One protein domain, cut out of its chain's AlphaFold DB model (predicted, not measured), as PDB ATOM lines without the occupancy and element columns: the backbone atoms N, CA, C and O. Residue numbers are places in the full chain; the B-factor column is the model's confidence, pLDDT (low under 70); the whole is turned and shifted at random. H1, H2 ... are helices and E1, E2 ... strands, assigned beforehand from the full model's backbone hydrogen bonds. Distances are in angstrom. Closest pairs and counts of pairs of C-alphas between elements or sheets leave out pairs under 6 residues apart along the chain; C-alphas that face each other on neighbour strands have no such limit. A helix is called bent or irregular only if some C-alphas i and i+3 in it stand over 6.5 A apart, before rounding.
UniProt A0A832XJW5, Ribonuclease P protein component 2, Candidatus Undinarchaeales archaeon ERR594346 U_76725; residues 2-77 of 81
ATOM      1  N   ASN A   2      12.650  27.124 -13.745       74.69
ATOM      2  CA  ASN A   2      12.678  27.743 -15.083       74.69
ATOM      3  C   ASN A   2      12.969  29.251 -15.073       74.69
ATOM      4  O   ASN A   2      13.795  29.702 -15.849       74.69
ATOM      5  N   SER A   3      12.381  30.010 -14.145       78.56
ATOM      6  CA  SER A   3      12.607  31.459 -14.034       78.56
ATOM      7  C   SER A   3      14.021  31.832 -13.573       78.56
ATOM      8  O   SER A   3      14.557  32.853 -13.983       78.56
ATOM      9  N   LEU A   4      14.639  30.996 -12.730       83.12
ATOM     10  CA  LEU A   4      16.024  31.179 -12.293       83.12
ATOM     11  C   LEU A   4      16.980  30.878 -13.451       83.12
ATOM     12  O   LEU A   4      17.891  31.657 -13.706       83.12
ATOM     13  N   LEU A   5      16.709  29.798 -14.190       87.62
ATOM     14  CA  LEU A   5      17.481  29.399 -15.363       87.62
ATOM     15  C   LEU A   5      17.400  30.434 -16.485       87.62
ATOM     16  O   LEU A   5      18.423  30.783 -17.060       87.62
ATOM     17  N   SER A   6      16.213  30.975 -16.763       87.94
ATOM     18  CA  SER A   6      16.046  32.019 -17.778       87.94
ATOM     19  C   SER A   6      16.705  33.342 -17.388       87.94
ATOM     20  O   SER A   6      17.109  34.094 -18.265       87.94
ATOM     21  N   PHE A   7      16.790  33.645 -16.088       88.56
ATOM     22  CA  PHE A   7      17.331  34.913 -15.596       88.56
ATOM     23  C   PHE A   7      18.852  34.877 -15.379       88.56
ATOM     24  O   PHE A   7      19.545  35.815 -15.756       88.56
ATOM     25  N   LEU A   8      19.379  33.801 -14.786       87.88
ATOM     26  CA  LEU A   8      20.798  33.662 -14.426       87.88
ATOM     27  C   LEU A   8      21.595  32.763 -15.379       87.88
ATOM     28  O   LEU A   8      22.815  32.643 -15.241       87.88
ATOM     29  N   GLY A   9      20.921  32.082 -16.306       90.38
ATOM     30  CA  GLY A   9      21.524  31.038 -17.127       90.38
ATOM     31  C   GLY A   9      21.898  29.790 -16.323       90.38
ATOM     32  O   GLY A   9      21.650  29.675 -15.116       90.38
ATOM     33  N   GLU A  10      22.518  28.832 -17.006       90.38
ATOM     34  CA  GLU A  10      22.931  27.545 -16.429       90.38
ATOM     35  C   GLU A  10      23.994  27.717 -15.340       90.38
ATOM     36  O   GLU A  10      23.836  27.217 -14.224       90.38
ATOM     37  N   LEU A  11      25.047  28.488 -15.631       90.62
ATOM     38  CA  LEU A  11      26.145  28.732 -14.694       90.62
ATOM     39  C   LEU A  11      25.663  29.463 -13.435       90.62
ATOM     40  O   LEU A  11      25.996  29.063 -12.319       90.62
ATOM     41  N   GLY A  12      24.851  30.511 -13.600       88.75
ATOM     42  CA  GLY A  12      24.321  31.275 -12.475       88.75
ATOM     43  C   GLY A  12      23.340  30.463 -11.631       88.75
ATOM     44  O   GLY A  12      23.407  30.498 -10.404       88.75
ATOM     45  N   THR A  13      22.502  29.639 -12.262       89.44
ATOM     46  CA  THR A  13      21.606  28.709 -11.552       89.44
ATOM     47  C   THR A  13      22.382  27.664 -10.753       89.44
ATOM     48  O   THR A  13      22.034  27.392  -9.601       89.44
ATOM     49  N   SER A  14      23.452  27.113 -11.330       90.50
ATOM     50  CA  SER A  14      24.325  26.155 -10.646       90.50
ATOM     51  C   SER A  14      25.003  26.795  -9.427       90.50
ATOM     52  O   SER A  14      24.918  26.273  -8.313       90.50
ATOM     53  N   ASN A  15      25.560  28.000  -9.594       91.56
ATOM     54  CA  ASN A  15      26.177  28.762  -8.504       91.56
ATOM     55  C   ASN A  15      25.179  29.176  -7.410       91.56
ATOM     56  O   ASN A  15      25.541  29.239  -6.230       91.56
ATOM     57  N   ALA A  16      23.923  29.439  -7.780       92.06
ATOM     58  CA  ALA A  16      22.876  29.784  -6.828       92.06
ATOM     59  C   ALA A  16      22.526  28.625  -5.887       92.06
ATOM     60  O   ALA A  16      22.085  28.876  -4.760       92.06
ATOM     61  N   ASN A  17      22.753  27.377  -6.319       91.50
ATOM     62  CA  ASN A  17      22.476  26.155  -5.563       91.50
ATOM     63  C   ASN A  17      21.091  26.202  -4.884       91.50
ATOM     64  O   ASN A  17      20.951  26.035  -3.666       91.50
ATOM     65  N   LEU A  18      20.078  26.558  -5.680       91.31
ATOM     66  CA  LEU A  18      18.714  26.770  -5.215       91.31
ATOM     67  C   LEU A  18      18.040  25.428  -4.910       91.31
ATOM     68  O   LEU A  18      17.915  24.577  -5.788       91.31
ATOM     69  N   TRP A  19      17.529  25.270  -3.691       91.88
ATOM     70  CA  TRP A  19      16.852  24.051  -3.260       91.88
ATOM     71  C   TRP A  19      15.573  24.355  -2.481       91.88
ATOM     72  O   TRP A  19      15.602  25.065  -1.474       91.88
ATOM     73  N   LEU A  20      14.443  23.790  -2.911       92.44
ATOM     74  CA  LEU A  20      13.190  23.863  -2.160       92.44
ATOM     75  C   LEU A  20      13.249  22.872  -0.992       92.44
ATOM     76  O   LEU A  20      13.305  21.664  -1.195       92.44
ATOM     77  N   ILE A  21      13.258  23.390   0.234       93.88
ATOM     78  CA  ILE A  21      13.345  22.573   1.452       93.88
ATOM     79  C   ILE A  21      11.962  22.059   1.843       93.88
ATOM     80  O   ILE A  21      11.808  20.898   2.208       93.88
ATOM     81  N   GLU A  22      10.965  22.939   1.814       91.50
ATOM     82  CA  GLU A  22       9.604  22.629   2.234       91.50
ATOM     83  C   GLU A  22       8.629  23.627   1.610       91.50
ATOM     84  O   GLU A  22       8.962  24.803   1.453       91.50
ATOM     85  N   TYR A  23       7.418  23.171   1.304       92.00
ATOM     86  CA  TYR A  23       6.303  24.022   0.912       92.00
ATOM     87  C   TYR A  23       5.015  23.511   1.558       92.00
ATOM     88  O   TYR A  23       4.731  22.314   1.533       92.00
ATOM     89  N   ASP A  24       4.249  24.422   2.144       91.25
ATOM     90  CA  ASP A  24       2.956  24.161   2.758       91.25
ATOM     91  C   ASP A  24       1.863  24.799   1.897       91.25
ATOM     92  O   ASP A  24       1.710  26.022   1.853       91.25
ATOM     93  N   SER A  25       1.089  23.959   1.209       88.81
ATOM     94  CA  SER A  25       0.023  24.406   0.314       88.81
ATOM     95  C   SER A  25      -1.139  25.079   1.045       88.81
ATOM     96  O   SER A  25      -1.821  25.903   0.443       88.81
ATOM     97  N   LYS A  26      -1.353  24.794   2.339       90.50
ATOM     98  CA  LYS A  26      -2.444  25.409   3.114       90.50
ATOM     99  C   LYS A  26      -2.161  26.872   3.429       90.50
ATOM    100  O   LYS A  26      -3.077  27.684   3.460       90.50
ATOM    101  N   THR A  27      -0.894  27.201   3.671       89.44
ATOM    102  CA  THR A  27      -0.451  28.564   4.009       89.44
ATOM    103  C   THR A  27       0.238  29.271   2.842       89.44
ATOM    104  O   THR A  27       0.672  30.411   2.993       89.44
ATOM    105  N   SER A  28       0.363  28.601   1.687       90.94
ATOM    106  CA  SER A  28       1.108  29.072   0.508       90.94
ATOM    107  C   SER A  28       2.510  29.588   0.851       90.94
ATOM    108  O   SER A  28       2.993  30.572   0.295       90.94
ATOM    109  N   SER A  29       3.155  28.938   1.820       92.06
ATOM    110  CA  SER A  29       4.429  29.371   2.388       92.06
ATOM    111  C   SER A  29       5.446  28.243   2.312       92.06
ATOM    112  O   SER A  29       5.114  27.071   2.470       92.06
ATOM    113  N   GLY A  30       6.710  28.581   2.082       92.81
ATOM    114  CA  GLY A  30       7.771  27.590   1.946       92.81
ATOM    115  C   GLY A  30       9.137  28.126   2.332       92.81
ATOM    116  O   GLY A  30       9.315  29.318   2.585       92.81
ATOM    117  N   ILE A  31      10.111  27.222   2.382       94.56
ATOM    118  CA  ILE A  31      11.515  27.538   2.637       94.56
ATOM    119  C   ILE A  31      12.318  27.131   1.414       94.56
ATOM    120  O   ILE A  31      12.313  25.967   1.012       94.56
ATOM    121  N   VAL A  32      13.067  28.086   0.878       94.44
ATOM    122  CA  VAL A  32      14.041  27.854  -0.183       94.44
ATOM    123  C   VAL A  32      15.429  28.140   0.374       94.44
ATOM    124  O   VAL A  32      15.653  29.154   1.034       94.44
ATOM    125  N   ARG A  33      16.360  27.223   0.131       94.62
ATOM    126  CA  ARG A  33      17.783  27.386   0.416       94.62
ATOM    127  C   ARG A  33      18.486  27.855  -0.854       94.62
ATOM    128  O   ARG A  33      18.159  27.398  -1.941       94.62
ATOM    129  N   CYS A  34      19.466  28.730  -0.699       94.25
ATOM    130  CA  CYS A  34      20.386  29.120  -1.760       94.25
ATOM    131  C   CYS A  34      21.786  29.339  -1.180       94.25
ATOM    132  O   CYS A  34      21.981  29.342   0.043       94.25
ATOM    133  N   SER A  35      22.763  29.512  -2.063       94.19
ATOM    134  CA  SER A  35      24.073  30.042  -1.699       94.19
ATOM    135  C   SER A  35      23.934  31.475  -1.176       94.19
ATOM    136  O   SER A  35      23.217  32.281  -1.760       94.19
ATOM    137  N   ASN A  36      24.658  31.824  -0.105       90.81
ATOM    138  CA  ASN A  36      24.622  33.177   0.472       90.81
ATOM    139  C   ASN A  36      25.010  34.248  -0.568       90.81
ATOM    140  O   ASN A  36      24.389  35.302  -0.637       90.81
ATOM    141  N   LYS A  37      25.966  33.933  -1.454       92.12
ATOM    142  CA  LYS A  37      26.401  34.845  -2.523       92.12
ATOM    143  C   LYS A  37      25.304  35.150  -3.546       92.12
ATOM    144  O   LYS A  37      25.327  36.226  -4.119       92.12
ATOM    145  N   ALA A  38      24.354  34.232  -3.726       92.44
ATOM    146  CA  ALA A  38      23.313  34.332  -4.742       92.44
ATOM    147  C   ALA A  38      21.951  34.777  -4.195       92.44
ATOM    148  O   ALA A  38      20.930  34.679  -4.876       92.44
ATOM    149  N   LEU A  39      21.903  35.253  -2.946       93.19
ATOM    150  CA  LEU A  39      20.649  35.599  -2.283       93.19
ATOM    151  C   LEU A  39      19.850  36.644  -3.075       93.19
ATOM    152  O   LEU A  39      18.660  36.456  -3.324       93.19
ATOM    153  N   THR A  40      20.504  37.728  -3.490       92.69
ATOM    154  CA  THR A  40      19.859  38.835  -4.213       92.69
ATOM    155  C   THR A  40      19.333  38.391  -5.575       92.69
ATOM    156  O   THR A  40      18.210  38.724  -5.946       92.69
ATOM    157  N   GLU A  41      20.113  37.590  -6.295       92.44
ATOM    158  CA  GLU A  41      19.771  37.056  -7.615       92.44
ATOM    159  C   GLU A  41      18.561  36.121  -7.548       92.44
ATOM    160  O   GLU A  41      17.647  36.207  -8.368       92.44
ATOM    161  N   VAL A  42      18.510  35.275  -6.518       92.56
ATOM    162  CA  VAL A  42      17.363  34.405  -6.256       92.56
ATOM    163  C   VAL A  42      16.115  35.227  -5.946       92.56
ATOM    164  O   VAL A  42      15.060  34.959  -6.520       92.56
ATOM    165  N   ILE A  43      16.214  36.245  -5.087       92.56
ATOM    166  CA  ILE A  43      15.075  37.117  -4.762       92.56
ATOM    167  C   ILE A  43      14.569  37.835  -6.020       92.56
ATOM    168  O   ILE A  43      13.363  37.838  -6.268       92.56
ATOM    169  N   ALA A  44      15.473  38.380  -6.838       92.38
ATOM    170  CA  ALA A  44      15.121  39.020  -8.103       92.38
ATOM    171  C   ALA A  44      14.417  38.041  -9.054       92.38
ATOM    172  O   ALA A  44      13.353  38.355  -9.587       92.38
ATOM    173  N   SER A  45      14.943  36.819  -9.192       91.75
ATOM    174  CA  SER A  45      14.330  35.791 -10.039       91.75
ATOM    175  C   SER A  45      12.914  35.418  -9.592       91.75
ATOM    176  O   SER A  45      12.059  35.164 -10.436       91.75
ATOM    177  N   LEU A  46      12.646  35.413  -8.279       91.44
ATOM    178  CA  LEU A  46      11.322  35.135  -7.720       91.44
ATOM    179  C   LEU A  46      10.356  36.305  -7.933       91.44
ATOM    180  O   LEU A  46       9.178  36.070  -8.185       91.44
ATOM    181  N   ALA A  47      10.844  37.544  -7.852       91.56
ATOM    182  CA  ALA A  47      10.033  38.746  -8.049       91.56
ATOM    183  C   ALA A  47       9.535  38.903  -9.496       91.56
ATOM    184  O   ALA A  47       8.469  39.470  -9.718       91.56
ATOM    185  N   ILE A  48      10.280  38.382 -10.475       91.06
ATOM    186  CA  ILE A  48       9.909  38.425 -11.901       91.06
ATOM    187  C   ILE A  48       8.783  37.424 -12.230       91.06
ATOM    188  O   ILE A  48       8.127  37.537 -13.265       91.06
ATOM    189  N   ILE A  49       8.524  36.438 -11.367       91.06
ATOM    190  CA  ILE A  49       7.486  35.435 -11.618       91.06
ATOM    191  C   ILE A  49       6.110  36.057 -11.395       91.06
ATOM    192  O   ILE A  49       5.720  36.326 -10.262       91.06
ATOM    193  N   THR A  50       5.366  36.223 -12.487       91.38
ATOM    194  CA  THR A  50       4.004  36.778 -12.491       91.38
ATOM    195  C   THR A  50       2.915  35.715 -12.635       91.38
ATOM    196  O   THR A  50       1.754  35.964 -12.311       91.38
ATOM    197  N   SER A  51       3.257  34.520 -13.124       91.50
ATOM    198  CA  SER A  51       2.326  33.396 -13.246       91.50
ATOM    199  C   SER A  51       3.040  32.047 -13.234       91.50
ATOM    200  O   SER A  51       4.194  31.928 -13.654       91.50
ATOM    201  N   ILE A  52       2.342  31.017 -12.757       88.75
ATOM    202  CA  ILE A  52       2.772  29.618 -12.841       88.75
ATOM    203  C   ILE A  52       1.584  28.794 -13.332       88.75
ATOM    204  O   ILE A  52       0.494  28.875 -12.772       88.75
ATOM    205  N   GLY A  53       1.784  28.011 -14.397       86.94
ATOM    206  CA  GLY A  53       0.729  27.158 -14.960       86.94
ATOM    207  C   GLY A  53      -0.491  27.932 -15.474       86.94
ATOM    208  O   GLY A  53      -1.596  27.409 -15.435       86.94
ATOM    209  N   GLY A  54      -0.307  29.188 -15.900       89.12
ATOM    210  CA  GLY A  54      -1.391  30.070 -16.349       89.12
ATOM    211  C   GLY A  54      -2.131  30.803 -15.224       89.12
ATOM    212  O   GLY A  54      -2.894  31.721 -15.510       89.12
ATOM    213  N   SER A  55      -1.871  30.469 -13.957       91.81
ATOM    214  CA  SER A  55      -2.462  31.162 -12.809       91.81
ATOM    215  C   SER A  55      -1.586  32.342 -12.379       91.81
ATOM    216  O   SER A  55      -0.392  32.138 -12.121       91.81
ATOM    217  N   PRO A  56      -2.136  33.568 -12.278       92.88
ATOM    218  CA  PRO A  56      -1.383  34.727 -11.821       92.88
ATOM    219  C   PRO A  56      -1.015  34.570 -10.345       92.88
ATOM    220  O   PRO A  56      -1.848  34.202  -9.515       92.88
ATOM    221  N   MET A  57       0.240  34.849 -10.014       92.62
ATOM    222  CA  MET A  57       0.736  34.781  -8.642       92.62
ATOM    223  C   MET A  57       1.964  35.665  -8.455       92.62
ATOM    224  O   MET A  57       2.639  36.019  -9.413       92.62
ATOM    225  N   THR A  58       2.272  35.978  -7.198       92.19
ATOM    226  CA  THR A  58       3.482  36.710  -6.818       92.19
ATOM    227  C   THR A  58       4.171  35.997  -5.667       92.19
ATOM    228  O   THR A  58       3.516  35.477  -4.762       92.19
ATOM    229  N   PHE A  59       5.500  36.006  -5.663       92.06
ATOM    230  CA  PHE A  59       6.268  35.570  -4.503       92.06
ATOM    231  C   PHE A  59       6.560  36.751  -3.586       92.06
ATOM    232  O   PHE A  59       6.996  37.812  -4.030       92.06
ATOM    233  N   ARG A  60       6.363  36.551  -2.283       92.50
ATOM    234  CA  ARG A  60       6.762  37.504  -1.247       92.50
ATOM    235  C   ARG A  60       7.773  36.846  -0.320       92.50
ATOM    236  O   ARG A  60       7.477  35.838   0.317       92.50
ATOM    237  N   VAL A  61       8.953  37.443  -0.207       93.56
ATOM    238  CA  VAL A  61       9.983  36.980   0.728       93.56
ATOM    239  C   VAL A  61       9.618  37.456   2.133       93.56
ATOM    240  O   VAL A  61       9.623  38.652   2.408       93.56
ATOM    241  N   LEU A  62       9.284  36.519   3.025       93.00
ATOM    242  CA  LEU A  62       8.949  36.823   4.425       93.00
ATOM    243  C   LEU A  62      10.188  37.197   5.251       93.00
ATOM    244  O   LEU A  62      10.104  37.980   6.194       93.00
ATOM    245  N   GLY A  63      11.340  36.632   4.894       92.94
ATOM    246  CA  GLY A  63      12.621  36.913   5.519       92.94
ATOM    247  C   GLY A  63      13.676  35.877   5.156       92.94
ATOM    248  O   GLY A  63      13.406  34.915   4.438       92.94
ATOM    249  N   VAL A  64      14.890  36.089   5.659       94.19
ATOM    250  CA  VAL A  64      16.063  35.261   5.356       94.19
ATOM    251  C   VAL A  64      16.766  34.844   6.644       94.19
ATOM    252  O   VAL A  64      16.780  35.573   7.640       94.19
ATOM    253  N   SER A  65      17.351  33.649   6.653       93.31
ATOM    254  CA  SER A  65      18.142  33.170   7.786       93.31
ATOM    255  C   SER A  65      19.212  32.181   7.353       93.31
ATOM    256  O   SER A  65      19.031  31.446   6.390       93.31
ATOM    257  N   GLY A  66      20.299  32.108   8.125       92.31
ATOM    258  CA  GLY A  66      21.355  31.115   7.916       92.31
ATOM    259  C   GLY A  66      20.982  29.700   8.371       92.31
ATOM    260  O   GLY A  66      21.677  28.751   8.027       92.31
ATOM    261  N   THR A  67      19.899  29.528   9.141       92.00
ATOM    262  CA  THR A  67      19.461  28.209   9.622       92.00
ATOM    263  C   THR A  67      17.972  27.973   9.391       92.00
ATOM    264  O   THR A  67      17.131  28.866   9.542       92.00
ATOM    265  N   ILE A  68      17.627  26.726   9.062       90.88
ATOM    266  CA  ILE A  68      16.238  26.312   8.809       90.88
ATOM    267  C   ILE A  68      15.393  26.471  10.080       90.88
ATOM    268  O   ILE A  68      14.282  26.989  10.011       90.88
ATOM    269  N   LYS A  69      15.939  26.103  11.250       89.56
ATOM    270  CA  LYS A  69      15.252  26.222  12.546       89.56
ATOM    271  C   LYS A  69      14.795  27.661  12.816       89.56
ATOM    272  O   LYS A  69      13.610  27.904  12.996       89.56
ATOM    273  N   LYS A  70      15.716  28.628  12.730       91.75
ATOM    274  CA  LYS A  70      15.409  30.047  12.968       91.75
ATOM    275  C   LYS A  70      14.419  30.606  11.944       91.75
ATOM    276  O   LYS A  70      13.596  31.441  12.301       91.75
ATOM    277  N   THR A  71      14.477  30.135  10.696       92.69
ATOM    278  CA  THR A  71      13.512  30.516   9.650       92.69
ATOM    279  C   THR A  71      12.099  30.055  10.007       92.69
ATOM    280  O   THR A  71      11.159  30.845   9.937       92.69
ATOM    281  N   LYS A  72      11.956  28.796  10.445       90.12
ATOM    282  CA  LYS A  72      10.671  28.226  10.871       90.12
ATOM    283  C   LYS A  72      10.083  28.976  12.061       90.12
ATOM    284  O   LYS A  72       8.923  29.383  12.004       90.12
ATOM    285  N   ASP A  73      10.901  29.214  13.080       90.12
ATOM    286  CA  ASP A  73      10.465  29.860  14.319       90.12
ATOM    287  C   ASP A  73      10.060  31.326  14.093       90.12
ATOM    288  O   ASP A  73       9.068  31.785  14.655       90.12
ATOM    289  N   LYS A  74      10.805  32.068  13.257       89.50
ATOM    290  CA  LYS A  74      10.563  33.503  13.032       89.50
ATOM    291  C   LYS A  74       9.464  33.813  12.022       89.50
ATOM    292  O   LYS A  74       8.740  34.780  12.225       89.50
ATOM    293  N   TYR A  75       9.387  33.064  10.922       89.19
ATOM    294  CA  TYR A  75       8.600  33.488   9.755       89.19
ATOM    295  C   TYR A  75       7.405  32.593   9.456       89.19
ATOM    296  O   TYR A  75       6.420  33.068   8.906       89.19
ATOM    297  N   LEU A  76       7.464  31.314   9.828       83.69
ATOM    298  CA  LEU A  76       6.384  30.362   9.545       83.69
ATOM    299  C   LEU A  76       5.461  30.141  10.748       83.69
ATOM    300  O   LEU A  76       4.518  29.367  10.647       83.69
ATOM    301  N   ASN A  77       5.744  30.800  11.883       68.56
ATOM    302  CA  ASN A  77       4.996  30.744  13.145       68.56
ATOM    303  C   ASN A  77       4.578  29.318  13.559       68.56
ATOM    304  O   ASN A  77       3.583  29.108  14.254       68.56
TER     305      ASN A  77
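This is residues 2 to 77 of the 81 residues of the protein "Ribonuclease P protein component 2" of Candidatus Undinarchaeales archaeon ERR594346 U_76725 (UniProt A0A832XJW5). A flat model laid out in order: two helices side by side, H1 and H2, at one end, the hairpin of E1 and E2 beyond them, and the short helix H3 at the other end, nearest E2. A long loop, residues 48 to 67, swings away from H2 and returns to H3. The 76 printed residues hold three named helices and two named strands in the order H1 E1 E2 H2 H3, with an antiparallel sheet E1 - E2; the class is mixed, helices and strands. The whole is compact, with a radius of gyration of the C-alphas of 12.7 A, and spans 34 by 31 by 16 A.

Start with H1, residues 2 to 16, which touches H2, residues 36 to 47; the closest C-alphas are those of Ala 16 and Ala 38, 5.0 A apart. They run opposite ways at a shallow tilt of 3 degrees. Next find the hairpin of E1, residues 19 to 24, and E2, residues 29 to 33, antiparallel at 167 degrees; N 21 and O 31 are within hydrogen-bond range at 2.9 A, N 33 and O 19 at 2.8 A. In H3, residues 68 to 75, C-alpha 68 is 7.9 A from C-alpha 31 of E2, their closest pair. H1 and H3 are apart. Every O i to N i+4 pair is within hydrogen-bond range in H3, against 9 of 11 in H1 and 6 of 8 in H2.

Find C-alpha 2 at (12.678, 27.743, -15.083), where H1 begins; it is irregular, with C-alphas 7 and 10 9.3 A apart, and measures 13.3 A. E1 is 15.1 A long and E2 13.6 A. H2, 17.8 A, is irregular too, with C-alphas 37 and 40 7.8 A apart. H3, 10.5 A, ends at C-alpha 75, (8.600, 33.488, 9.755).

The C-alphas farthest apart, of Leu 11 and Asn 77, are 35.0 A apart. The printed part has no cut; H2 to H3 is a long link, in which residues 51 to 52 pair with 55 to 56, antiparallel. Mean pLDDT of the printed part is 90.5, and residue 77 is under 70.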